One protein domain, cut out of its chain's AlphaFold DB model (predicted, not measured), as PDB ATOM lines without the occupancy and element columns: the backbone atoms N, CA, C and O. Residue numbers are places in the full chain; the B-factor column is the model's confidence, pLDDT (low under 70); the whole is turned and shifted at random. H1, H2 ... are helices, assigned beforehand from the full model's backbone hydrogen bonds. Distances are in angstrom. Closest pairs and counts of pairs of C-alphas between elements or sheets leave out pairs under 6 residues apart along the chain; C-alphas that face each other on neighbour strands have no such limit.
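Overview. This is residues 2 to 104 of the 109 residues of an uncharacterized protein of Acinetobacter baumannii (UniProt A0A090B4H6). The helices stack in three tiers: the long H3 with H4 crossing it steeply, then the helical hairpin of H1 and H2, with H1 beside H4 and H2 beside H3, then H5 at the end away from H3. The link between H3 and H4 makes a long loop, pinched by a short strand-like pairing, and Gly 71 in it is one of the two points farthest apart. The class is all helix: the printed part has 103 residues, of which 56 are in the five helices H1 to H5, named in chain order, and there is no named strand. The whole is compact, with a radius of gyration of the C-alphas of 13.9 A and spans of 39, 32 and 23 A.

Along the chain. Find C-alpha 40 at (105.926, -28.102, 200.319); from there H3, residues 40 to 59, runs 28.0 A to C-alpha 59 at (78.125, -26.564, 202.807). H4, residues 78 to 86, measures 12.2 A. H2, residues 15 to 21, measures 9.9 A. H1, residues 2 to 11, begins at (95.826, -13.226, 211.715) and measures 14.2 A. H5, residues 94 to 103, runs 14.9 A and ends at (86.996, -0.096, 204.523).

Arrangement. Start at H3, which touches H4 at a steep tilt of 60 degrees, opposite ways; their closest C-alphas, Ser 49 and Phe 81, are 4.6 A apart. H3 touches H2 with residues 50 to 57 alone, at a shallow tilt of 34 degrees, only just short of steep; their closest C-alphas, Phe 15 and Lys 57, are 6.0 A apart, and the two form a helical hairpin. H1 is the hub, touching H2, H4 and H5, each only just, with 3 pairs of C-alphas within 8 A. With H2 it forms a helical hairpin at a shallow tilt of 30 degrees, closest at the C-alphas of Met 9 and Leu 18, 6.6 A. H1 and H4 touch only at their ends, closest at the C-alphas of Lys 3 and Leu 85, 5.3 A. H1 and H5 also touch only at their ends, closest at the C-alphas of Leu 2 and Met 94, 6.6 A. H3 and H5 are apart. In H1, H2, H3 and H4 every O i to N i+4 pair is within hydrogen-bond range; in H5, 5 of 6 are.

Size, cuts and confidence. Look for the two farthest C-alphas, those of Gly 71 and Lys 102, 41.5 A apart. The printed part, residues 2 to 104, has no cut. The links from H2 to H3 and from H3 to H4 are long, with 18 residues each; in the second, residues 66 to 67 pair antiparallel with residues 73 to 74. The mean pLDDT of the printed part is 92.1, and no printed residue is under 70.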
ATOM      1  N   LEU A   2      96.415 -12.664 212.946       95.62
ATOM      2  CA  LEU A   2      95.826 -13.226 211.715       95.62
ATOM      3  C   LEU A   2      94.892 -14.425 211.944       95.62
ATOM      4  O   LEU A   2      93.773 -14.430 211.444       95.62
ATOM      5  N   LYS A   3      95.288 -15.396 212.783       96.88
ATOM      6  CA  LYS A   3      94.417 -16.527 213.158       96.88
ATOM      7  C   LYS A   3      93.040 -16.072 213.655       96.88
ATOM      8  O   LYS A   3      92.020 -16.584 213.211       96.88
ATOM      9  N   ASN A   4      93.009 -15.096 214.563       96.75
ATOM     10  CA  ASN A   4      91.758 -14.595 215.131       96.75
ATOM     11  C   ASN A   4      90.937 -13.834 214.086       96.75
ATOM     12  O   ASN A   4      89.718 -13.954 214.084       96.75
ATOM     13  N   PHE A   5      91.597 -13.093 213.190       97.38
ATOM     14  CA  PHE A   5      90.936 -12.445 212.061       97.38
ATOM     15  C   PHE A   5      90.233 -13.472 211.164       97.38
ATOM     16  O   PHE A   5      89.030 -13.361 210.955       97.38
ATOM     17  N   VAL A   6      90.935 -14.522 210.725       97.62
ATOM     18  CA  VAL A   6      90.355 -15.587 209.888       97.62
ATOM     19  C   VAL A   6      89.167 -16.260 210.575       97.62
ATOM     20  O   VAL A   6      88.107 -16.419 209.970       97.62
ATOM     21  N   LEU A   7      89.310 -16.623 211.853       96.88
ATOM     22  CA  LEU A   7      88.212 -17.222 212.616       96.88
ATOM     23  C   LEU A   7      87.008 -16.274 212.710       96.88
ATOM     24  O   LEU A   7      85.873 -16.724 212.562       96.88
ATOM     25  N   LYS A   8      87.242 -14.965 212.878       97.00
ATOM     26  CA  LYS A   8      86.172 -13.962 212.902       97.00
ATOM     27  C   LYS A   8      85.480 -13.813 211.547       97.00
ATOM     28  O   LYS A   8      84.258 -13.700 211.503       97.00
ATOM     29  N   MET A   9      86.230 -13.862 210.445       97.25
ATOM     30  CA  MET A   9      85.673 -13.851 209.086       97.25
ATOM     31  C   MET A   9      84.730 -15.036 208.856       97.25
ATOM     32  O   MET A   9      83.630 -14.858 208.335       97.25
ATOM     33  N   ILE A  10      85.128 -16.230 209.304       95.88
ATOM     34  CA  ILE A  10      84.307 -17.445 209.217       95.88
ATOM     35  C   ILE A  10      83.056 -17.335 210.094       95.88
ATOM     36  O   ILE A  10      81.959 -17.639 209.627       95.88
ATOM     37  N   GLU A  11      83.196 -16.870 211.340       95.31
ATOM     38  CA  GLU A  11      82.074 -16.654 212.267       95.31
ATOM     39  C   GLU A  11      81.015 -15.720 211.658       95.31
ATOM     40  O   GLU A  11      79.819 -16.009 211.693       95.31
ATOM     41  N   LEU A  12      81.466 -14.628 211.036       95.50
ATOM     42  CA  LEU A  12      80.615 -13.642 210.371       95.50
ATOM     43  C   LEU A  12      80.169 -14.065 208.960       95.50
ATOM     44  O   LEU A  12      79.505 -13.288 208.277       95.50
ATOM     45  N   LYS A  13      80.522 -15.276 208.509       95.94
ATOM     46  CA  LYS A  13      80.235 -15.810 207.164       95.94
ATOM     47  C   LYS A  13      80.749 -14.930 206.015       95.94
ATOM     48  O   LYS A  13      80.216 -14.982 204.908       95.94
ATOM     49  N   ARG A  14      81.818 -14.163 206.242       96.88
ATOM     50  CA  ARG A  14      82.484 -13.306 205.244       96.88
ATOM     51  C   ARG A  14      83.457 -14.116 204.378       96.88
ATOM     52  O   ARG A  14      84.635 -13.792 204.269       96.88
ATOM     53  N   PHE A  15      82.979 -15.226 203.817       96.88
ATOM     54  CA  PHE A  15      83.830 -16.173 203.090       96.88
ATOM     55  C   PHE A  15      84.381 -15.593 201.789       96.88
ATOM     56  O   PHE A  15      85.543 -15.822 201.482       96.88
ATOM     57  N   ASP A  16      83.557 -14.858 201.040       97.12
ATOM     58  CA  ASP A  16      83.973 -14.226 199.784       97.12
ATOM     59  C   ASP A  16      85.075 -13.200 200.009       97.12
ATOM     60  O   ASP A  16      86.098 -13.243 199.335       97.12
ATOM     61  N   ASP A  17      84.915 -12.363 201.029       97.00
ATOM     62  CA  ASP A  17      85.932 -11.392 201.408       97.00
ATOM     63  C   ASP A  17      87.240 -12.072 201.851       97.00
ATOM     64  O   ASP A  17      88.324 -11.656 201.455       97.00
ATOM     65  N   LEU A  18      87.158 -13.141 202.656       97.38
ATOM     66  CA  LEU A  18      88.343 -13.889 203.086       97.38
ATOM     67  C   LEU A  18      89.059 -14.547 201.899       97.38
ATOM     68  O   LEU A  18      90.282 -14.529 201.841       97.38
ATOM     69  N   LEU A  19      88.311 -15.131 200.962       97.06
ATOM     70  CA  LEU A  19      88.876 -15.733 199.753       97.06
ATOM     71  C   LEU A  19      89.476 -14.679 198.819       97.06
ATOM     72  O   LEU A  19      90.505 -14.944 198.210       97.06
ATOM     73  N   ASN A  20      88.865 -13.495 198.729       96.12
ATOM     74  CA  ASN A  20      89.418 -12.374 197.979       96.12
ATOM     75  C   ASN A  20      90.741 -11.907 198.590       96.12
ATOM     76  O   ASN A  20      91.704 -11.786 197.853       96.12
ATOM     77  N   LEU A  21      90.831 -11.764 199.917       95.88
ATOM     78  CA  LEU A  21      92.081 -11.395 200.595       95.88
ATOM     79  C   LEU A  21      93.225 -12.390 200.386       95.88
ATOM     80  O   LEU A  21      94.376 -11.982 200.375       95.88
ATOM     81  N   LEU A  22      92.914 -13.679 200.240       94.50
ATOM     82  CA  LEU A  22      93.905 -14.725 199.965       94.50
ATOM     83  C   LEU A  22      94.272 -14.816 198.473       94.50
ATOM     84  O   LEU A  22      95.142 -15.597 198.098       94.50
ATOM     85  N   SER A  23      93.585 -14.076 197.603       90.75
ATOM     86  CA  SER A  23      93.885 -14.034 196.177       90.75
ATOM     87  C   SER A  23      94.986 -13.018 195.894       90.75
ATOM     88  O   SER A  23      94.971 -11.911 196.426       90.75
ATOM     89  N   GLU A  24      95.898 -13.367 194.984       85.12
ATOM     90  CA  GLU A  24      96.929 -12.442 194.491       85.12
ATOM     91  C   GLU A  24      96.322 -11.189 193.828       85.12
ATOM     92  O   GLU A  24      96.937 -10.126 193.861       85.12
ATOM     93  N   ASP A  25      95.090 -11.292 193.309       88.69
ATOM     94  CA  ASP A  25      94.346 -10.207 192.655       88.69
ATOM     95  C   ASP A  25      93.526  -9.340 193.640       88.69
ATOM     96  O   ASP A  25      92.648  -8.580 193.229       88.69
ATOM     97  N   SER A  26      93.748  -9.477 194.949       91.69
ATOM     98  CA  SER A  26      93.085  -8.654 195.967       91.69
ATOM     99  C   SER A  26      93.440  -7.173 195.819       91.69
ATOM    100  O   SER A  26      94.616  -6.823 195.743       91.69
ATOM    101  N   ASP A  27      92.447  -6.284 195.933       92.81
ATOM    102  CA  ASP A  27      92.680  -4.831 196.037       92.81
ATOM    103  C   ASP A  27      93.503  -4.456 197.287       92.81
ATOM    104  O   ASP A  27      94.072  -3.367 197.373       92.81
ATOM    105  N   TYR A  28      93.572  -5.365 198.263       93.94
ATOM    106  CA  TYR A  28      94.343  -5.209 199.495       93.94
ATOM    107  C   TYR A  28      95.686  -5.935 199.463       93.94
ATOM    108  O   TYR A  28      96.397  -5.863 200.463       93.94
ATOM    109  N   SER A  29      96.012  -6.629 198.364       90.06
ATOM    110  CA  SER A  29      97.267  -7.366 198.188       90.06
ATOM    111  C   SER A  29      98.466  -6.444 198.403       90.06
ATOM    112  O   SER A  29      98.473  -5.282 197.986       90.06
ATOM    113  N   SER A  30      99.486  -6.953 199.085       88.44
ATOM    114  CA  SER A  30     100.747  -6.256 199.301       88.44
ATOM    115  C   SER A  30     101.880  -6.944 198.544       88.44
ATOM    116  O   SER A  30     101.901  -8.160 198.404       88.44
ATOM    117  N   ASP A  31     102.908  -6.189 198.147       86.50
ATOM    118  CA  ASP A  31     104.133  -6.757 197.552       86.50
ATOM    119  C   ASP A  31     105.007  -7.527 198.578       86.50
ATOM    120  O   ASP A  31     106.180  -7.825 198.331       86.50
ATOM    121  N   SER A  32     104.482  -7.808 199.777       85.31
ATOM    122  CA  SER A  32     105.208  -8.504 200.836       85.31
ATOM    123  C   SER A  32     105.382  -9.979 200.492       85.31
ATOM    124  O   SER A  32     104.427 -10.715 200.277       85.31
ATOM    125  N   MET A  33     106.629 -10.442 200.540       83.00
ATOM    126  CA  MET A  33     106.979 -11.851 200.326       83.00
ATOM    127  C   MET A  33     107.190 -12.608 201.651       83.00
ATOM    128  O   MET A  33     107.629 -13.759 201.651       83.00
ATOM    129  N   ASN A  34     106.931 -11.962 202.794       87.62
ATOM    130  CA  ASN A  34     107.333 -12.457 204.115       87.62
ATOM    131  C   ASN A  34     106.483 -13.635 204.600       87.62
ATOM    132  O   ASN A  34     107.000 -14.537 205.266       87.62
ATOM    133  N   ASN A  35     105.189 -13.635 204.284       89.81
ATOM    134  CA  ASN A  35     104.256 -14.654 204.742       89.81
ATOM    135  C   ASN A  35     103.750 -15.574 203.628       89.81
ATOM    136  O   ASN A  35     102.774 -16.288 203.833       89.81
ATOM    137  N   ILE A  36     104.418 -15.615 202.478       90.50
ATOM    138  CA  ILE A  36     104.083 -16.542 201.391       90.50
ATOM    139  C   ILE A  36     104.492 -17.977 201.783       90.50
ATOM    140  O   ILE A  36     105.567 -18.157 202.358       90.50
ATOM    141  N   PRO A  37     103.674 -19.009 201.496       92.50
ATOM    142  CA  PRO A  37     104.086 -20.407 201.644       92.50
ATOM    143  C   PRO A  37     105.303 -20.728 200.758       92.50
ATOM    144  O   PRO A  37     105.227 -20.574 199.541       92.50
ATOM    145  N   GLN A  38     106.416 -21.200 201.331       93.00
ATOM    146  CA  GLN A  38     107.658 -21.446 200.574       93.00
ATOM    147  C   GLN A  38     108.017 -22.925 200.465       93.00
ATOM    148  O   GLN A  38     108.539 -23.369 199.440       93.00
ATOM    149  N   ILE A  39     107.755 -23.702 201.517       94.88
ATOM    150  CA  ILE A  39     108.045 -25.139 201.522       94.88
ATOM    151  C   ILE A  39     106.795 -25.956 201.203       94.88
ATOM    152  O   ILE A  39     105.668 -25.514 201.416       94.88
ATOM    153  N   LYS A  40     107.003 -27.189 200.730       95.00
ATOM    154  CA  LYS A  40     105.926 -28.102 200.319       95.00
ATOM    155  C   LYS A  40     104.797 -28.199 201.352       95.00
ATOM    156  O   LYS A  40     103.635 -28.084 200.978       95.00
ATOM    157  N   ASP A  41     105.142 -28.366 202.625       95.00
ATOM    158  CA  ASP A  41     104.161 -28.515 203.702       95.00
ATOM    159  C   ASP A  41     103.325 -27.244 203.910       95.00
ATOM    160  O   ASP A  41     102.127 -27.336 204.165       95.00
ATOM    161  N   GLU A  42     103.924 -26.058 203.777       95.06
ATOM    162  CA  GLU A  42     103.204 -24.784 203.873       95.06
ATOM    163  C   GLU A  42     102.280 -24.588 202.669       95.06
ATOM    164  O   GLU A  42     101.133 -24.177 202.838       95.06
ATOM    165  N   ILE A  43     102.756 -24.916 201.463       95.62
ATOM    166  CA  ILE A  43     101.974 -24.828 200.223       95.62
ATOM    167  C   ILE A  43     100.760 -25.759 200.300       95.62
ATOM    168  O   ILE A  43      99.646 -25.362 199.954       95.62
ATOM    169  N   GLU A  44     100.954 -26.988 200.782       95.75
ATOM    170  CA  GLU A  44      99.875 -27.959 200.969       95.75
ATOM    171  C   GLU A  44      98.859 -27.464 202.005       95.75
ATOM    172  O   GLU A  44      97.655 -27.472 201.742       95.75
ATOM    173  N   GLN A  45      99.328 -26.976 203.157       95.69
ATOM    174  CA  GLN A  45      98.461 -26.412 204.192       95.69
ATOM    175  C   GLN A  45      97.656 -25.220 203.681       95.69
ATOM    176  O   GLN A  45      96.448 -25.182 203.900       95.69
ATOM    177  N   TYR A  46      98.288 -24.283 202.975       96.31
ATOM    178  CA  TYR A  46      97.615 -23.140 202.365       96.31
ATOM    179  C   TYR A  46      96.537 -23.591 201.372       96.31
ATOM    180  O   TYR A  46      95.363 -23.263 201.532       96.31
ATOM    181  N   THR A  47      96.911 -24.430 200.403       95.19
ATOM    182  CA  THR A  47      96.011 -24.894 199.335       95.19
ATOM    183  C   THR A  47      94.788 -25.614 199.907       95.19
ATOM    184  O   THR A  47      93.646 -25.309 199.560       95.19
ATOM    185  N   LEU A  48      95.001 -26.548 200.838       95.56
ATOM    186  CA  LEU A  48      93.913 -27.304 201.459       95.56
ATOM    187  C   LEU A  48      93.064 -26.447 202.407       95.56
ATOM    188  O   LEU A  48      91.874 -26.719 202.567       95.56
ATOM    189  N   SER A  49      93.631 -25.385 202.979       96.19
ATOM    190  CA  SER A  49      92.882 -24.401 203.766       96.19
ATOM    191  C   SER A  49      91.967 -23.550 202.896       96.19
ATOM    192  O   SER A  49      90.804 -23.366 203.250       96.19
ATOM    193  N   VAL A  50      92.430 -23.105 201.724       95.69
ATOM    194  CA  VAL A  50      91.586 -22.402 200.741       95.69
ATOM    195  C   VAL A  50      90.434 -23.303 200.285       95.69
ATOM    196  O   VAL A  50      89.270 -22.896 200.320       95.69
ATOM    197  N   HIS A  51      90.713 -24.572 199.965       93.62
ATOM    198  CA  HIS A  51      89.659 -25.552 199.674       93.62
ATOM    199  C   HIS A  51      88.696 -25.749 200.845       93.62
ATOM    200  O   HIS A  51      87.487 -25.875 200.637       93.62
ATOM    201  N   HIS A  52      89.199 -25.747 202.080       94.31
ATOM    202  CA  HIS A  52      88.347 -25.832 203.254       94.31
ATOM    203  C   HIS A  52      87.426 -24.611 203.401       94.31
ATOM    204  O   HIS A  52      86.243 -24.779 203.690       94.31
ATOM    205  N   ILE A  53      87.912 -23.398 203.141       95.38
ATOM    206  CA  ILE A  53      87.089 -22.182 203.174       95.38
ATOM    207  C   ILE A  53      85.993 -22.246 202.098       95.38
ATOM    208  O   ILE A  53      84.831 -21.956 202.388       95.38
ATOM    209  N   HIS A  54      86.312 -22.718 200.886       93.62
ATOM    210  CA  HIS A  54      85.303 -22.983 199.853       93.62
ATOM    211  C   HIS A  54      84.267 -24.026 200.292       93.62
ATOM    212  O   HIS A  54      83.072 -23.849 200.039       93.62
ATOM    213  N   PHE A  55      84.703 -25.090 200.973       92.75
ATOM    214  CA  PHE A  55      83.804 -26.091 201.546       92.75
ATOM    215  C   PHE A  55      82.849 -25.461 202.566       92.75
ATOM    216  O   PHE A  55      81.637 -25.636 202.448       92.75
ATOM    217  N   LEU A  56      83.369 -24.681 203.521       93.31
ATOM    218  CA  LEU A  56      82.556 -23.998 204.533       93.31
ATOM    219  C   LEU A  56      81.554 -23.033 203.904       93.31
ATOM    220  O   LEU A  56      80.394 -23.008 204.311       93.31
ATOM    221  N   LYS A  57      81.975 -22.278 202.886       93.88
ATOM    222  CA  LYS A  57      81.091 -21.385 202.131       93.88
ATOM    223  C   LYS A  57      79.927 -22.149 201.497       93.88
ATOM    224  O   LYS A  57      78.793 -21.680 201.538       93.88
ATOM    225  N   LYS A  58      80.206 -23.305 200.885       91.31
ATOM    226  CA  LYS A  58      79.223 -24.069 200.105       91.31
ATOM    227  C   LYS A  58      78.300 -24.927 200.974       91.31
ATOM    228  O   LYS A  58      77.117 -25.037 200.665       91.31
ATOM    229  N   PHE A  59      78.824 -25.526 202.041       90.19
ATOM    230  CA  PHE A  59      78.125 -26.564 202.807       90.19
ATOM    231  C   PHE A  59      77.966 -26.248 204.299       90.19
ATOM    232  O   PHE A  59      77.207 -26.928 204.987       90.19
ATOM    233  N   GLY A  60      78.639 -25.215 204.810       87.69
ATOM    234  CA  GLY A  60      78.720 -24.941 206.242       87.69
ATOM    235  C   GLY A  60      79.663 -25.897 206.981       87.69
ATOM    236  O   GLY A  60      80.365 -26.713 206.383       87.69
ATOM    237  N   ALA A  61      79.701 -25.772 208.309       83.12
ATOM    238  CA  ALA A  61      80.484 -26.660 209.162       83.12
ATOM    239  C   ALA A  61      79.766 -28.010 209.321       83.12
ATOM    240  O   ALA A  61      78.670 -28.071 209.876       83.12
ATOM    241  N   THR A  62      80.386 -29.084 208.831       80.62
ATOM    242  CA  THR A  62      79.906 -30.467 208.954       80.62
ATOM    243  C   THR A  62      81.089 -31.427 208.922       80.62
ATOM    244  O   THR A  62      82.022 -31.216 208.153       80.62
ATOM    245  N   ASP A  63      81.044 -32.481 209.737       73.12
ATOM    246  CA  ASP A  63      82.022 -33.578 209.803       73.12
ATOM    247  C   ASP A  63      81.811 -34.664 208.740       73.12
ATOM    248  O   ASP A  63      82.579 -35.624 208.652       73.12
ATOM    249  N   GLN A  64      80.801 -34.494 207.888       78.94
ATOM    250  CA  GLN A  64      80.424 -35.470 206.877       78.94
ATOM    251  C   GLN A  64      81.063 -35.175 205.518       78.94
ATOM    252  O   GLN A  64      81.238 -34.026 205.107       78.94
ATOM    253  N   VAL A  65      81.370 -36.244 204.781       79.81
ATOM    254  CA  VAL A  65      81.667 -36.154 203.348       79.81
ATOM    255  C   VAL A  65      80.387 -35.756 202.623       79.81
ATOM    256  O   VAL A  65      79.346 -36.384 202.818       79.81
ATOM    257  N   VAL A  66      80.469 -34.735 201.774       84.69
ATOM    258  CA  VAL A  66      79.318 -34.240 201.015       84.69
ATOM    259  C   VAL A  66      79.464 -34.656 199.559       84.69
ATOM    260  O   VAL A  66      80.490 -34.394 198.935       84.69
ATOM    261  N   VAL A  67      78.433 -35.298 199.017       84.44
ATOM    262  CA  VAL A  67      78.316 -35.583 197.583       84.44
ATOM    263  C   VAL A  67      77.342 -34.574 196.995       84.44
ATOM    264  O   VAL A  67      76.196 -34.489 197.436       84.44
ATOM    265  N   ASP A  68      77.808 -33.779 196.039       80.88
ATOM    266  CA  ASP A  68      76.970 -32.802 195.351       80.88
ATOM    267  C   ASP A  68      76.151 -33.470 194.229       80.88
ATOM    268  O   ASP A  68      76.360 -34.628 193.864       80.88
ATOM    269  N   LYS A  69      75.164 -32.750 193.695       81.56
ATOM    270  CA  LYS A  69      74.187 -33.253 192.715       81.56
ATOM    271  C   LYS A  69      74.813 -33.689 191.387       81.56
ATOM    272  O   LYS A  69      74.190 -34.440 190.644       81.56
ATOM    273  N   ASP A  70      76.010 -33.202 191.089       85.06
ATOM    274  CA  ASP A  70      76.820 -33.549 189.919       85.06
ATOM    275  C   ASP A  70      77.707 -34.792 190.143       85.06
ATOM    276  O   ASP A  70      78.398 -35.226 189.225       85.06
ATOM    277  N   GLY A  71      77.684 -35.377 191.346       82.19
ATOM    278  CA  GLY A  71      78.531 -36.503 191.736       82.19
ATOM    279  C   GLY A  71      79.902 -36.097 192.285       82.19
ATOM    280  O   GLY A  71      80.689 -36.977 192.639       82.19
ATOM    281  N   SER A  72      80.197 -34.798 192.394       81.62
ATOM    282  CA  SER A  72      81.437 -34.305 192.992       81.62
ATOM    283  C   SER A  72      81.476 -34.609 194.491       81.62
ATOM    284  O   SER A  72      80.522 -34.337 195.223       81.62
ATOM    285  N   VAL A  73      82.600 -35.154 194.965       79.56
ATOM    286  CA  VAL A  73      82.811 -35.486 196.382       79.56
ATOM    287  C   VAL A  73      83.652 -34.407 197.044       79.56
ATOM    288  O   VAL A  73      84.768 -34.116 196.618       79.56
ATOM    289  N   TYR A  74      83.130 -33.855 198.131       79.44
ATOM    290  CA  TYR A  74      83.761 -32.807 198.909       79.44
ATOM    291  C   TYR A  74      84.075 -33.304 200.317       79.44
ATOM    292  O   TYR A  74      83.243 -33.933 200.977       79.44
ATOM    293  N   LYS A  75      85.282 -32.994 200.793       78.19
ATOM    294  CA  LYS A  75      85.752 -33.367 202.126       78.19
ATOM    295  C   LYS A  75      86.207 -32.135 202.901       78.19
ATOM    296  O   LYS A  75      86.817 -31.225 202.345       78.19
ATOM    297  N   TRP A  76      85.954 -32.149 204.204       80.44
ATOM    298  CA  TRP A  76      86.544 -31.209 205.145       80.44
ATOM    299  C   TRP A  76      88.044 -31.502 205.349       80.44
ATOM    300  O   TRP A  76      88.422 -32.605 205.743       80.44
ATOM    301  N   TYR A  77      88.899 -30.500 205.128       86.56
ATOM    302  CA  TYR A  77      90.330 -30.514 205.458       86.56
ATOM    303  C   TYR A  77      90.653 -29.792 206.786       86.56
ATOM    304  O   TYR A  77      91.508 -28.909 206.817       86.56
ATOM    305  N   ILE A  78      89.971 -30.147 207.888       90.38
ATOM    306  CA  ILE A  78      90.086 -29.421 209.174       90.38
ATOM    307  C   ILE A  78      91.514 -29.387 209.702       90.38
ATOM    308  O   ILE A  78      91.980 -28.354 210.168       90.38
ATOM    309  N   ASP A  79      92.217 -30.511 209.599       92.94
ATOM    310  CA  ASP A  79      93.544 -30.654 210.185       92.94
ATOM    311  C   ASP A  79      94.549 -29.744 209.481       92.94
ATOM    312  O   ASP A  79      95.399 -29.135 210.126       92.94
ATOM    313  N   TYR A  80      94.424 -29.605 208.160       94.75
ATOM    314  CA  TYR A  80      95.255 -28.696 207.375       94.75
ATOM    315  C   TYR A  80      94.905 -27.240 207.651       94.75
ATOM    316  O   TYR A  80      95.813 -26.430 207.811       94.75
ATOM    317  N   PHE A  81      93.617 -26.931 207.799       95.56
ATOM    318  CA  PHE A  81      93.166 -25.601 208.185       95.56
ATOM    319  C   PHE A  81      93.683 -25.186 209.566       95.56
ATOM    320  O   PHE A  81      94.228 -24.097 209.724       95.56
ATOM    321  N   ASN A  82      93.589 -26.071 210.558       95.69
ATOM    322  CA  ASN A  82      94.104 -25.811 211.900       95.69
ATOM    323  C   ASN A  82      95.624 -25.619 211.891       95.69
ATOM    324  O   ASN A  82      96.113 -24.659 212.482       95.69
ATOM    325  N   LYS A  83      96.362 -26.464 211.159       96.56
ATOM    326  CA  LYS A  83      97.814 -26.304 210.987       96.56
ATOM    327  C   LYS A  83      98.173 -24.988 210.303       96.56
ATOM    328  O   LYS A  83      99.070 -24.292 210.762       96.56
ATOM    329  N   TRP A  84      97.453 -24.609 209.251       97.31
ATOM    330  CA  TRP A  84      97.650 -23.335 208.561       97.31
ATOM    331  C   TRP A  84      97.414 -22.134 209.488       97.31
ATOM    332  O   TRP A  84      98.219 -21.201 209.517       97.31
ATOM    333  N   LEU A  85      96.359 -22.184 210.309       97.19
ATOM    334  CA  LEU A  85      96.087 -21.177 211.337       97.19
ATOM    335  C   LEU A  85      97.205 -21.085 212.385       97.19
ATOM    336  O   LEU A  85      97.533 -19.991 212.848       97.19
ATOM    337  N   GLU A  86      97.756 -22.225 212.796       95.94
ATOM    338  CA  GLU A  86      98.854 -22.314 213.765       95.94
ATOM    339  C   GLU A  86     100.188 -21.842 213.182       95.94
ATOM    340  O   GLU A  86     100.957 -21.188 213.883       95.94
ATOM    341  N   ASN A  87     100.410 -22.054 211.885       94.38
ATOM    342  CA  ASN A  87     101.608 -21.634 211.153       94.38
ATOM    343  C   ASN A  87     101.550 -20.182 210.652       94.38
ATOM    344  O   ASN A  87     102.281 -19.790 209.744       94.38
ATOM    345  N   GLY A  88     100.699 -19.361 211.268       95.38
ATOM    346  CA  GLY A  88     100.672 -17.922 211.028       95.38
ATOM    347  C   GLY A  88      99.883 -17.496 209.794       95.38
ATOM    348  O   GLY A  88     100.057 -16.361 209.362       95.38
ATOM    349  N   VAL A  89      98.993 -18.349 209.272       96.19
ATOM    350  CA  VAL A  89      98.084 -18.001 208.166       96.19
ATOM    351  C   VAL A  89      98.874 -17.570 206.925       96.19
ATOM    352  O   VAL A  89      98.718 -16.462 206.419       96.19
ATOM    353  N   LYS A  90      99.783 -18.437 206.464       94.94
ATOM    354  CA  LYS A  90     100.607 -18.180 205.273       94.94
ATOM    355  C   LYS A  90      99.731 -17.799 204.072       94.94
ATOM    356  O   LYS A  90      98.710 -18.441 203.853       94.94
ATOM    357  N   GLY A  91     100.133 -16.790 203.307       93.75
ATOM    358  CA  GLY A  91      99.364 -16.208 202.201       93.75
ATOM    359  C   GLY A  91      98.460 -15.039 202.605       93.75
ATOM    360  O   GLY A  91      97.679 -14.589 201.782       93.75
ATOM    361  N   LEU A  92      98.542 -14.566 203.853       95.31
ATOM    362  CA  LEU A  92      97.866 -13.353 204.309       95.31
ATOM    363  C   LEU A  92      98.801 -12.531 205.192       95.31
ATOM    364  O   LEU A  92      99.382 -13.056 206.143       95.31
ATOM    365  N   GLU A  93      98.915 -11.241 204.923       94.88
ATOM    366  CA  GLU A  93      99.753 -10.323 205.686       94.88
ATOM    367  C   GLU A  93      98.920  -9.415 206.589       94.88
ATOM    368  O   GLU A  93      97.768  -9.069 206.316       94.88
ATOM    369  N   MET A  94      99.517  -8.988 207.704       94.56
ATOM    370  CA  MET A  94      98.806  -8.137 208.664       94.56
ATOM    371  C   MET A  94      98.424  -6.782 208.060       94.56
ATOM    372  O   MET A  94      97.343  -6.278 208.343       94.56
ATOM    373  N   ILE A  95      99.275  -6.220 207.196       94.31
ATOM    374  CA  ILE A  95      99.011  -4.935 206.538       94.31
ATOM    375  C   ILE A  95      97.794  -4.999 205.603       94.31
ATOM    376  O   ILE A  95      97.017  -4.049 205.535       94.31
ATOM    377  N   GLU A  96      97.588  -6.133 204.934       95.50
ATOM    378  CA  GLU A  96      96.456  -6.376 204.031       95.50
ATOM    379  C   GLU A  96      95.162  -6.441 204.844       95.50
ATOM    380  O   GLU A  96      94.179  -5.773 204.526       95.50
ATOM    381  N   VAL A  97      95.203  -7.153 205.978       95.69
ATOM    382  CA  VAL A  97      94.103  -7.212 206.949       95.69
ATOM    383  C   VAL A  97      93.781  -5.834 207.526       95.69
ATOM    384  O   VAL A  97      92.611  -5.471 207.643       95.69
ATOM    385  N   GLU A  98      94.793  -5.053 207.901       95.38
ATOM    386  CA  GLU A  98      94.602  -3.704 208.436       95.38
ATOM    387  C   GLU A  98      93.978  -2.763 207.409       95.38
ATOM    388  O   GLU A  98      93.089  -1.990 207.758       95.38
ATOM    389  N   ASN A  99      94.421  -2.824 206.151       95.88
ATOM    390  CA  ASN A  99      93.849  -2.013 205.081       95.88
ATOM    391  C   ASN A  99      92.401  -2.407 204.805       95.88
ATOM    392  O   ASN A  99      91.526  -1.548 204.825       95.88
ATOM    393  N   TYR A 100      92.135  -3.703 204.690       96.56
ATOM    394  CA  TYR A 100      90.788  -4.228 204.524       96.56
ATOM    395  C   TYR A 100      89.825  -3.801 205.636       96.56
ATOM    396  O   TYR A 100      88.685  -3.421 205.376       96.56
ATOM    397  N   LEU A 101      90.271  -3.829 206.893       96.44
ATOM    398  CA  LEU A 101      89.428  -3.463 208.031       96.44
ATOM    399  C   LEU A 101      89.129  -1.958 208.122       96.44
ATOM    400  O   LEU A 101      88.180  -1.597 208.820       96.44
ATOM    401  N   LYS A 102      89.887  -1.087 207.436       96.19
ATOM    402  CA  LYS A 102      89.549   0.348 207.334       96.19
ATOM    403  C   LYS A 102      88.272   0.551 206.526       96.19
ATOM    404  O   LYS A 102      87.426   1.346 206.928       96.19
ATOM    405  N   ASP A 103      88.129  -0.202 205.442       96.69
ATOM    406  CA  ASP A 103      86.996  -0.096 204.523       96.69
ATOM    407  C   ASP A 103      85.834  -1.003 204.944       96.69
ATOM    408  O   ASP A 103      84.662  -0.681 204.738       96.69
ATOM    409  N   HIS A 104      86.149  -2.121 205.602       95.75
ATOM    410  CA  HIS A 104      85.172  -3.121 206.006       95.75
ATOM    411  C   HIS A 104      85.296  -3.544 207.479       95.75
ATOM    412  O   HIS A 104      85.573  -4.720 207.771       95.75
TER     413      HIS A 104